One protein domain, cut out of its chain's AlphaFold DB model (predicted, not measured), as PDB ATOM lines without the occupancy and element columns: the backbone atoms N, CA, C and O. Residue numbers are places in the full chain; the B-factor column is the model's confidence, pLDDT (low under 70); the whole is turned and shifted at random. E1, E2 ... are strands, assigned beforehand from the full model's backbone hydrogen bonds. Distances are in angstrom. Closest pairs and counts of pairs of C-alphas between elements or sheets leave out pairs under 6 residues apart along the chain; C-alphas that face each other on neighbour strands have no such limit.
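Overview. This is residues 104 to 164 of the 164 residues of an uncharacterized protein of Minicystis rosea (UniProt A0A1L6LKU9). With little regular structure, this is two small two-stranded hairpins, E1-E2 and E3-E4, packed together, with a long loop between them and a tail, residues 157 to 164, after E4. The printed part has 61 residues, no named helix and four strands, E1 to E4 in chain order, in two antiparallel sheets; the class is all strand, with 18 residues in named elements. It is compact, radius of gyration of the C-alphas 12.0 A, and spans 38 by 25 by 19 A, only just elongated.

Along the chain. E1, residues 112 to 115, begins at C-alpha 112 (370.137, 372.325, 218.758) and measures 10.0 A. E2, 121 to 124, measures 10.4 A. E3, 142 to 146, measures 13.9 A. E4, 152 to 156, measures 13.6 A and ends at C-alpha 156 (384.991, 371.162, 218.188).

Arrangement. In the hairpin E1-E2, at 132 degrees, N 113 and O 123 are 2.9 A apart, within hydrogen-bond range. In the hairpin E3-E4, at 149 degrees, N 155 and O 143 are 2.8 A apart, also within range. The closest C-alphas of E1 and E3, Cys 112 and Thr 144, are 6.0 A apart.

Size, cuts and confidence. The printed part has no cut. The link E2 to E3 is long. Residues 129 to 135 and 161 to 164 have pLDDT under 70.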
ATOM      1  N   VAL A 104     370.101 369.839 227.129       94.88
ATOM      2  CA  VAL A 104     369.147 370.376 226.153       94.88
ATOM      3  C   VAL A 104     368.499 369.216 225.399       94.88
ATOM      4  O   VAL A 104     369.198 368.549 224.635       94.88
ATOM      5  N   PRO A 105     367.193 368.956 225.577       95.56
ATOM      6  CA  PRO A 105     366.512 367.897 224.844       95.56
ATOM      7  C   PRO A 105     366.381 368.244 223.356       95.56
ATOM      8  O   PRO A 105     366.168 369.405 222.996       95.56
ATOM      9  N   CYS A 106     366.466 367.235 222.490       94.06
ATOM     10  CA  CYS A 106     366.371 367.407 221.042       94.06
ATOM     11  C   CYS A 106     365.614 366.267 220.358       94.06
ATOM     12  O   CYS A 106     365.621 365.129 220.818       94.06
ATOM     13  N   GLU A 107     364.978 366.588 219.229       94.25
ATOM     14  CA  GLU A 107     364.340 365.607 218.336       94.25
ATOM     15  C   GLU A 107     365.171 365.377 217.065       94.25
ATOM     16  O   GLU A 107     365.047 364.357 216.391       94.25
ATOM     17  N   SER A 108     366.011 366.351 216.713       92.00
ATOM     18  CA  SER A 108     366.957 366.295 215.600       92.00
ATOM     19  C   SER A 108     368.046 367.350 215.790       92.00
ATOM     20  O   SER A 108     367.912 368.240 216.634       92.00
ATOM     21  N   ASP A 109     369.080 367.331 214.947       89.31
ATOM     22  CA  ASP A 109     370.119 368.375 214.923       89.31
ATOM     23  C   ASP A 109     369.532 369.785 214.733       89.31
ATOM     24  O   ASP A 109     370.124 370.784 215.132       89.31
ATOM     25  N   ALA A 110     368.332 369.885 214.150       87.94
ATOM     26  CA  ALA A 110     367.624 371.145 213.970       87.94
ATOM     27  C   ALA A 110     367.182 371.810 215.275       87.94
ATOM     28  O   ALA A 110     366.972 373.024 215.281       87.94
ATOM     29  N   SER A 111     367.006 371.015 216.329       91.12
ATOM     30  CA  SER A 111     366.560 371.455 217.650       91.12
ATOM     31  C   SER A 111     367.699 372.061 218.473       91.12
ATOM     32  O   SER A 111     367.432 372.678 219.502       91.12
ATOM     33  N   CYS A 112     368.948 371.904 218.030       90.75
ATOM     34  CA  CYS A 112     370.137 372.325 218.758       90.75
ATOM     35  C   CYS A 112     370.748 373.602 218.164       90.75
ATOM     36  O   CYS A 112     370.761 373.813 216.948       90.75
ATOM     37  N   ALA A 113     371.265 374.459 219.038       91.19
ATOM     38  CA  ALA A 113     372.055 375.627 218.676       91.19
ATOM     39  C   ALA A 113     373.195 375.829 219.683       91.19
ATOM     40  O   ALA A 113     373.139 375.334 220.810       91.19
ATOM     41  N   VAL A 114     374.212 376.593 219.288       89.88
ATOM     42  CA  VAL A 114     375.296 377.025 220.176       89.88
ATOM     43  C   VAL A 114     375.000 378.442 220.650       89.88
ATOM     44  O   VAL A 114     374.605 379.304 219.865       89.88
ATOM     45  N   ARG A 115     375.192 378.701 221.943       88.94
ATOM     46  CA  ARG A 115     375.295 380.062 222.473       88.94
ATOM     47  C   ARG A 115     376.745 380.316 222.863       88.94
ATOM     48  O   ARG A 115     377.288 379.567 223.666       88.94
ATOM     49  N   LEU A 116     377.343 381.365 222.297       86.56
ATOM     50  CA  LEU A 116     378.742 381.728 222.543       86.56
ATOM     51  C   LEU A 116     378.934 382.524 223.839       86.56
ATOM     52  O   LEU A 116     379.980 382.390 224.460       86.56
ATOM     53  N   ASP A 117     377.920 383.281 224.270       86.81
ATOM     54  CA  ASP A 117     377.995 384.136 225.460       86.81
ATOM     55  C   ASP A 117     377.255 383.539 226.677       86.81
ATOM     56  O   ASP A 117     376.124 383.048 226.549       86.81
ATOM     57  N   PRO A 118     377.805 383.641 227.898       87.69
ATOM     58  CA  PRO A 118     379.142 384.156 228.213       87.69
ATOM     59  C   PRO A 118     380.272 383.202 227.799       87.69
ATOM     60  O   PRO A 118     381.411 383.621 227.694       87.69
ATOM     61  N   ARG A 119     379.954 381.924 227.562       89.19
ATOM     62  CA  ARG A 119     380.868 380.912 227.023       89.19
ATOM     63  C   ARG A 119     380.131 379.970 226.081       89.19
ATOM     64  O   ARG A 119     378.921 379.837 226.246       89.19
ATOM     65  N   PRO A 120     380.818 379.257 225.171       89.75
ATOM     66  CA  PRO A 120     380.186 378.258 224.314       89.75
ATOM     67  C   PRO A 120     379.480 377.146 225.104       89.75
ATOM     68  O   PRO A 120     380.107 376.476 225.927       89.75
ATOM     69  N   HIS A 121     378.186 376.947 224.849       92.00
ATOM     70  CA  HIS A 121     377.376 375.837 225.376       92.00
ATOM     71  C   HIS A 121     376.136 375.584 224.499       92.00
ATOM     72  O   HIS A 121     375.677 376.503 223.805       92.00
ATOM     73  N   PRO A 122     375.562 374.365 224.524       92.44
ATOM     74  CA  PRO A 122     374.344 374.068 223.786       92.44
ATOM     75  C   PRO A 122     373.131 374.788 224.387       92.44
ATOM     76  O   PRO A 122     372.988 374.941 225.602       92.44
ATOM     77  N   VAL A 123     372.222 375.208 223.512       92.44
ATOM     78  CA  VAL A 123     370.897 375.744 223.843       92.44
ATOM     79  C   VAL A 123     369.867 375.213 222.849       92.44
ATOM     80  O   VAL A 123     370.211 374.763 221.755       92.44
ATOM     81  N   ALA A 124     368.584 375.292 223.201       91.88
ATOM     82  CA  ALA A 124     367.521 374.992 222.251       91.88
ATOM     83  C   ALA A 124     367.536 376.006 221.094       91.88
ATOM     84  O   ALA A 124     367.602 377.224 221.314       91.88
ATOM     85  N   ALA A 125     367.446 375.504 219.864       90.19
ATOM     86  CA  ALA A 125     367.269 376.334 218.683       90.19
ATOM     87  C   ALA A 125     365.930 377.081 218.766       90.19
ATOM     88  O   ALA A 125     364.908 376.536 219.187       90.19
ATOM     89  N   SER A 126     365.920 378.346 218.356       84.75
ATOM     90  CA  SER A 126     364.703 379.162 218.332       84.75
ATOM     91  C   SER A 126     364.761 380.175 217.190       84.75
ATOM     92  O   SER A 126     365.841 380.430 216.664       84.75
ATOM     93  N   PRO A 127     363.647 380.823 216.811       77.25
ATOM     94  CA  PRO A 127     363.680 381.876 215.793       77.25
ATOM     95  C   PRO A 127     364.634 383.031 216.142       77.25
ATOM     96  O   PRO A 127     365.234 383.626 215.254       77.25
ATOM     97  N   ALA A 128     364.805 383.323 217.436       71.94
ATOM     98  CA  ALA A 128     365.729 384.344 217.931       71.94
ATOM     99  C   ALA A 128     367.196 383.876 217.968       71.94
ATOM    100  O   ALA A 128     368.103 384.690 218.126       71.94
ATOM    101  N   ARG A 129     367.426 382.563 217.874       67.06
ATOM    102  CA  ARG A 129     368.739 381.911 217.910       67.06
ATOM    103  C   ARG A 129     368.748 380.836 216.833       67.06
ATOM    104  O   ARG A 129     368.566 379.655 217.159       67.06
ATOM    105  N   PRO A 130     368.834 381.248 215.555       63.12
ATOM    106  CA  PRO A 130     368.924 380.290 214.474       63.12
ATOM    107  C   PRO A 130     370.099 379.360 214.772       63.12
ATOM    108  O   PRO A 130     371.145 379.797 215.246       63.12
ATOM    109  N   HIS A 131     369.883 378.070 214.549       65.69
ATOM    110  CA  HIS A 131     370.927 377.054 214.596       65.69
ATOM    111  C   HIS A 131     372.194 377.556 213.883       65.69
ATOM    112  O   HIS A 131     372.102 378.182 212.824       65.69
ATOM    113  N   GLU A 132     373.379 377.257 214.411       61.59
ATOM    114  CA  GLU A 132     374.622 377.471 213.664       61.59
ATOM    115  C   GLU A 132     374.701 376.411 212.552       61.59
ATOM    116  O   GLU A 132     375.349 375.377 212.678       61.59
ATOM    117  N   ARG A 133     373.957 376.624 211.459       59.25
ATOM    118  CA  ARG A 133     374.071 375.822 210.234       59.25
ATOM    119  C   ARG A 133     374.884 376.587 209.218       59.25
ATOM    120  O   ARG A 133     374.364 377.317 208.380       59.25
ATOM    121  N   GLY A 134     376.174 376.351 209.272       59.88
ATOM    122  CA  GLY A 134     377.069 376.574 208.152       59.88
ATOM    123  C   GLY A 134     377.933 375.346 207.979       59.88
ATOM    124  O   GLY A 134     377.845 374.379 208.739       59.88
ATOM    125  N   ARG A 135     378.754 375.345 206.940       67.19
ATOM    126  CA  ARG A 135     379.679 374.239 206.725       67.19
ATOM    127  C   ARG A 135     380.733 374.290 207.827       67.19
ATOM    128  O   ARG A 135     381.428 375.301 207.971       67.19
ATOM    129  N   ALA A 136     380.854 373.192 208.570       74.50
ATOM    130  CA  ALA A 136     381.923 372.992 209.539       74.50
ATOM    131  C   ALA A 136     383.274 373.387 208.922       74.50
ATOM    132  O   ALA A 136     383.569 373.045 207.773       74.50
ATOM    133  N   CYS A 137     384.065 374.149 209.670       75.56
ATOM    134  CA  CYS A 137     385.357 374.708 209.269       75.56
ATOM    135  C   CYS A 137     385.374 375.724 208.125       75.56
ATOM    136  O   CYS A 137     386.441 376.257 207.821       75.56
ATOM    137  N   ARG A 138     384.228 376.030 207.512       79.44
ATOM    138  CA  ARG A 138     384.086 377.168 206.598       79.44
ATOM    139  C   ARG A 138     383.464 378.356 207.316       79.44
ATOM    140  O   ARG A 138     383.996 379.456 207.244       79.44
ATOM    141  N   ASP A 139     382.348 378.096 207.984       74.62
ATOM    142  CA  ASP A 139     381.499 379.125 208.576       74.62
ATOM    143  C   ASP A 139     381.574 379.078 210.113       74.62
ATOM    144  O   ASP A 139     381.511 380.118 210.760       74.62
ATOM    145  N   PHE A 140     381.787 377.885 210.694       77.88
ATOM    146  CA  PHE A 140     381.797 377.653 212.145       77.88
ATOM    147  C   PHE A 140     382.884 376.646 212.565       77.88
ATOM    148  O   PHE A 140     383.189 375.700 211.833       77.88
ATOM    149  N   THR A 141     383.471 376.831 213.752       85.50
ATOM    150  CA  THR A 141     384.444 375.904 214.385       85.50
ATOM    151  C   THR A 141     383.823 375.043 215.487       85.50
ATOM    152  O   THR A 141     384.491 374.166 216.044       85.50
ATOM    153  N   LEU A 142     382.548 375.295 215.778       87.75
ATOM    154  CA  LEU A 142     381.704 374.581 216.718       87.75
ATOM    155  C   LEU A 142     380.446 374.113 215.992       87.75
ATOM    156  O   LEU A 142     379.963 374.779 215.079       87.75
ATOM    157  N   SER A 143     379.922 372.971 216.411       87.94
ATOM    158  CA  SER A 143     378.605 372.497 215.989       87.94
ATOM    159  C   SER A 143     377.923 371.782 217.132       87.94
ATOM    160  O   SER A 143     378.605 371.243 218.003       87.94
ATOM    161  N   THR A 144     376.602 371.686 217.067       90.00
ATOM    162  CA  THR A 144     375.833 370.787 217.927       90.00
ATOM    163  C   THR A 144     375.215 369.647 217.140       90.00
ATOM    164  O   THR A 144     374.728 369.869 216.031       90.00
ATOM    165  N   THR A 145     375.165 368.466 217.744       90.81
ATOM    166  CA  THR A 145     374.446 367.297 217.224       90.81
ATOM    167  C   THR A 145     373.429 366.814 218.244       90.81
ATOM    168  O   THR A 145     373.626 366.956 219.452       90.81
ATOM    169  N   CYS A 146     372.327 366.252 217.760       93.19
ATOM    170  CA  CYS A 146     371.377 365.544 218.599       93.19
ATOM    171  C   CYS A 146     371.811 364.084 218.726       93.19
ATOM    172  O   CYS A 146     371.739 363.309 217.770       93.19
ATOM    173  N   GLU A 147     372.292 363.706 219.908       94.50
ATOM    174  CA  GLU A 147     372.747 362.340 220.154       94.50
ATOM    175  C   GLU A 147     371.581 361.358 220.284       94.50
ATOM    176  O   GLU A 147     370.433 361.730 220.524       94.50
ATOM    177  N   ARG A 148     371.887 360.054 220.235       94.06
ATOM    178  CA  ARG A 148     370.896 358.979 220.456       94.06
ATOM    179  C   ARG A 148     370.188 359.053 221.813       94.06
ATOM    180  O   ARG A 148     369.144 358.434 221.989       94.06
ATOM    181  N   THR A 149     370.766 359.767 222.775       94.56
ATOM    182  CA  THR A 149     370.175 360.048 224.088       94.56
ATOM    183  C   THR A 149     369.133 361.169 224.053       94.56
ATOM    184  O   THR A 149     368.564 361.476 225.097       94.56
ATOM    185  N   ASN A 150     368.856 361.755 222.880       96.31
ATOM    186  CA  ASN A 150     367.992 362.921 222.679       96.31
ATOM    187  C   ASN A 150     368.473 364.156 223.453       96.31
ATOM    188  O   ASN A 150     367.664 364.929 223.963       96.31
ATOM    189  N   ILE A 151     369.794 364.327 223.558       95.50
ATOM    190  CA  ILE A 151     370.441 365.482 224.190       95.50
ATOM    191  C   ILE A 151     371.387 366.127 223.173       95.50
ATOM    192  O   ILE A 151     372.114 365.419 222.470       95.50
ATOM    193  N   CYS A 152     371.381 367.458 223.099       93.06
ATOM    194  CA  CYS A 152     372.337 368.203 222.287       93.06
ATOM    195  C   CYS A 152     373.742 368.118 222.893       93.06
ATOM    196  O   CYS A 152     373.942 368.501 224.046       93.06
ATOM    197  N   THR A 153     374.717 367.702 222.094       92.62
ATOM    198  CA  THR A 153     376.149 367.752 222.422       92.62
ATOM    199  C   THR A 153     376.859 368.711 221.482       92.62
ATOM    200  O   THR A 153     376.403 368.946 220.362       92.62
ATOM    201  N   MET A 154     377.955 369.303 221.938       90.38
ATOM    202  CA  MET A 154     378.744 370.289 221.219       90.38
ATOM    203  C   MET A 154     380.110 369.708 220.857       90.38
ATOM    204  O   MET A 154     380.803 369.096 221.667       90.38
ATOM    205  N   HIS A 155     380.532 369.958 219.622       87.75
ATOM    206  CA  HIS A 155     381.754 369.399 219.057       87.75
ATOM    207  C   HIS A 155     382.664 370.504 218.550       87.75
ATOM    208  O   HIS A 155     382.222 371.418 217.853       87.75
ATOM    209  N   HIS A 156     383.956 370.380 218.852       87.62
ATOM    210  CA  HIS A 156     384.991 371.162 218.188       87.62
ATOM    211  C   HIS A 156     385.358 370.528 216.852       87.62
ATOM    212  O   HIS A 156     385.626 369.329 216.764       87.62
ATOM    213  N   HIS A 157     385.481 371.358 215.824       85.00
ATOM    214  CA  HIS A 157     386.063 370.930 214.564       85.00
ATOM    215  C   HIS A 157     387.545 371.302 214.500       85.00
ATOM    216  O   HIS A 157     387.930 372.457 214.689       85.00
ATOM    217  N   ALA A 158     388.391 370.317 214.190       83.06
ATOM    218  CA  ALA A 158     389.802 370.539 213.906       83.06
ATOM    219  C   ALA A 158     389.958 371.148 212.503       83.06
ATOM    220  O   ALA A 158     390.190 370.454 211.513       83.06
ATOM    221  N   CYS A 159     389.783 372.461 212.411       80.94
ATOM    222  CA  CYS A 159     389.869 373.179 211.150       80.94
ATOM    223  C   CYS A 159     391.327 373.489 210.810       80.94
ATOM    224  O   CYS A 159     392.061 374.057 211.621       80.94
ATOM    225  N   SER A 160     391.757 373.150 209.592       76.94
ATOM    226  CA  SER A 160     393.017 373.686 209.078       76.94
ATOM    227  C   SER A 160     392.869 375.205 208.994       76.94
ATOM    228  O   SER A 160     391.874 375.700 208.465       76.94
ATOM    229  N   ARG A 161     393.812 375.952 209.590       62.91
ATOM    230  CA  ARG A 161     393.790 377.422 209.542       62.91
ATOM    231  C   ARG A 161     393.543 377.852 208.094       62.91
ATOM    232  O   ARG A 161     394.274 377.369 207.222       62.91
ATOM    233  N   PRO A 162     392.577 378.745 207.819       53.72
ATOM    234  CA  PRO A 162     392.470 379.309 206.487       53.72
ATOM    235  C   PRO A 162     393.822 379.948 206.164       53.72
ATOM    236  O   PRO A 162     394.343 380.749 206.947       53.72
ATOM    237  N   LYS A 163     394.432 379.536 205.046       44.12
ATOM    238  CA  LYS A 163     395.534 380.297 204.459       44.12
ATOM    239  C   LYS A 163     394.962 381.691 204.196       44.12
ATOM    240  O   LYS A 163     394.016 381.804 203.421       44.12
ATOM    241  N   ARG A 164     395.448 382.683 204.947       45.31
ATOM    242  CA  ARG A 164     395.147 384.097 204.705       45.31
ATOM    243  C   ARG A 164     395.546 384.480 203.288       45.31
ATOM    244  O   ARG A 164     396.583 383.951 202.828       45.31
TER     245      ARG A 164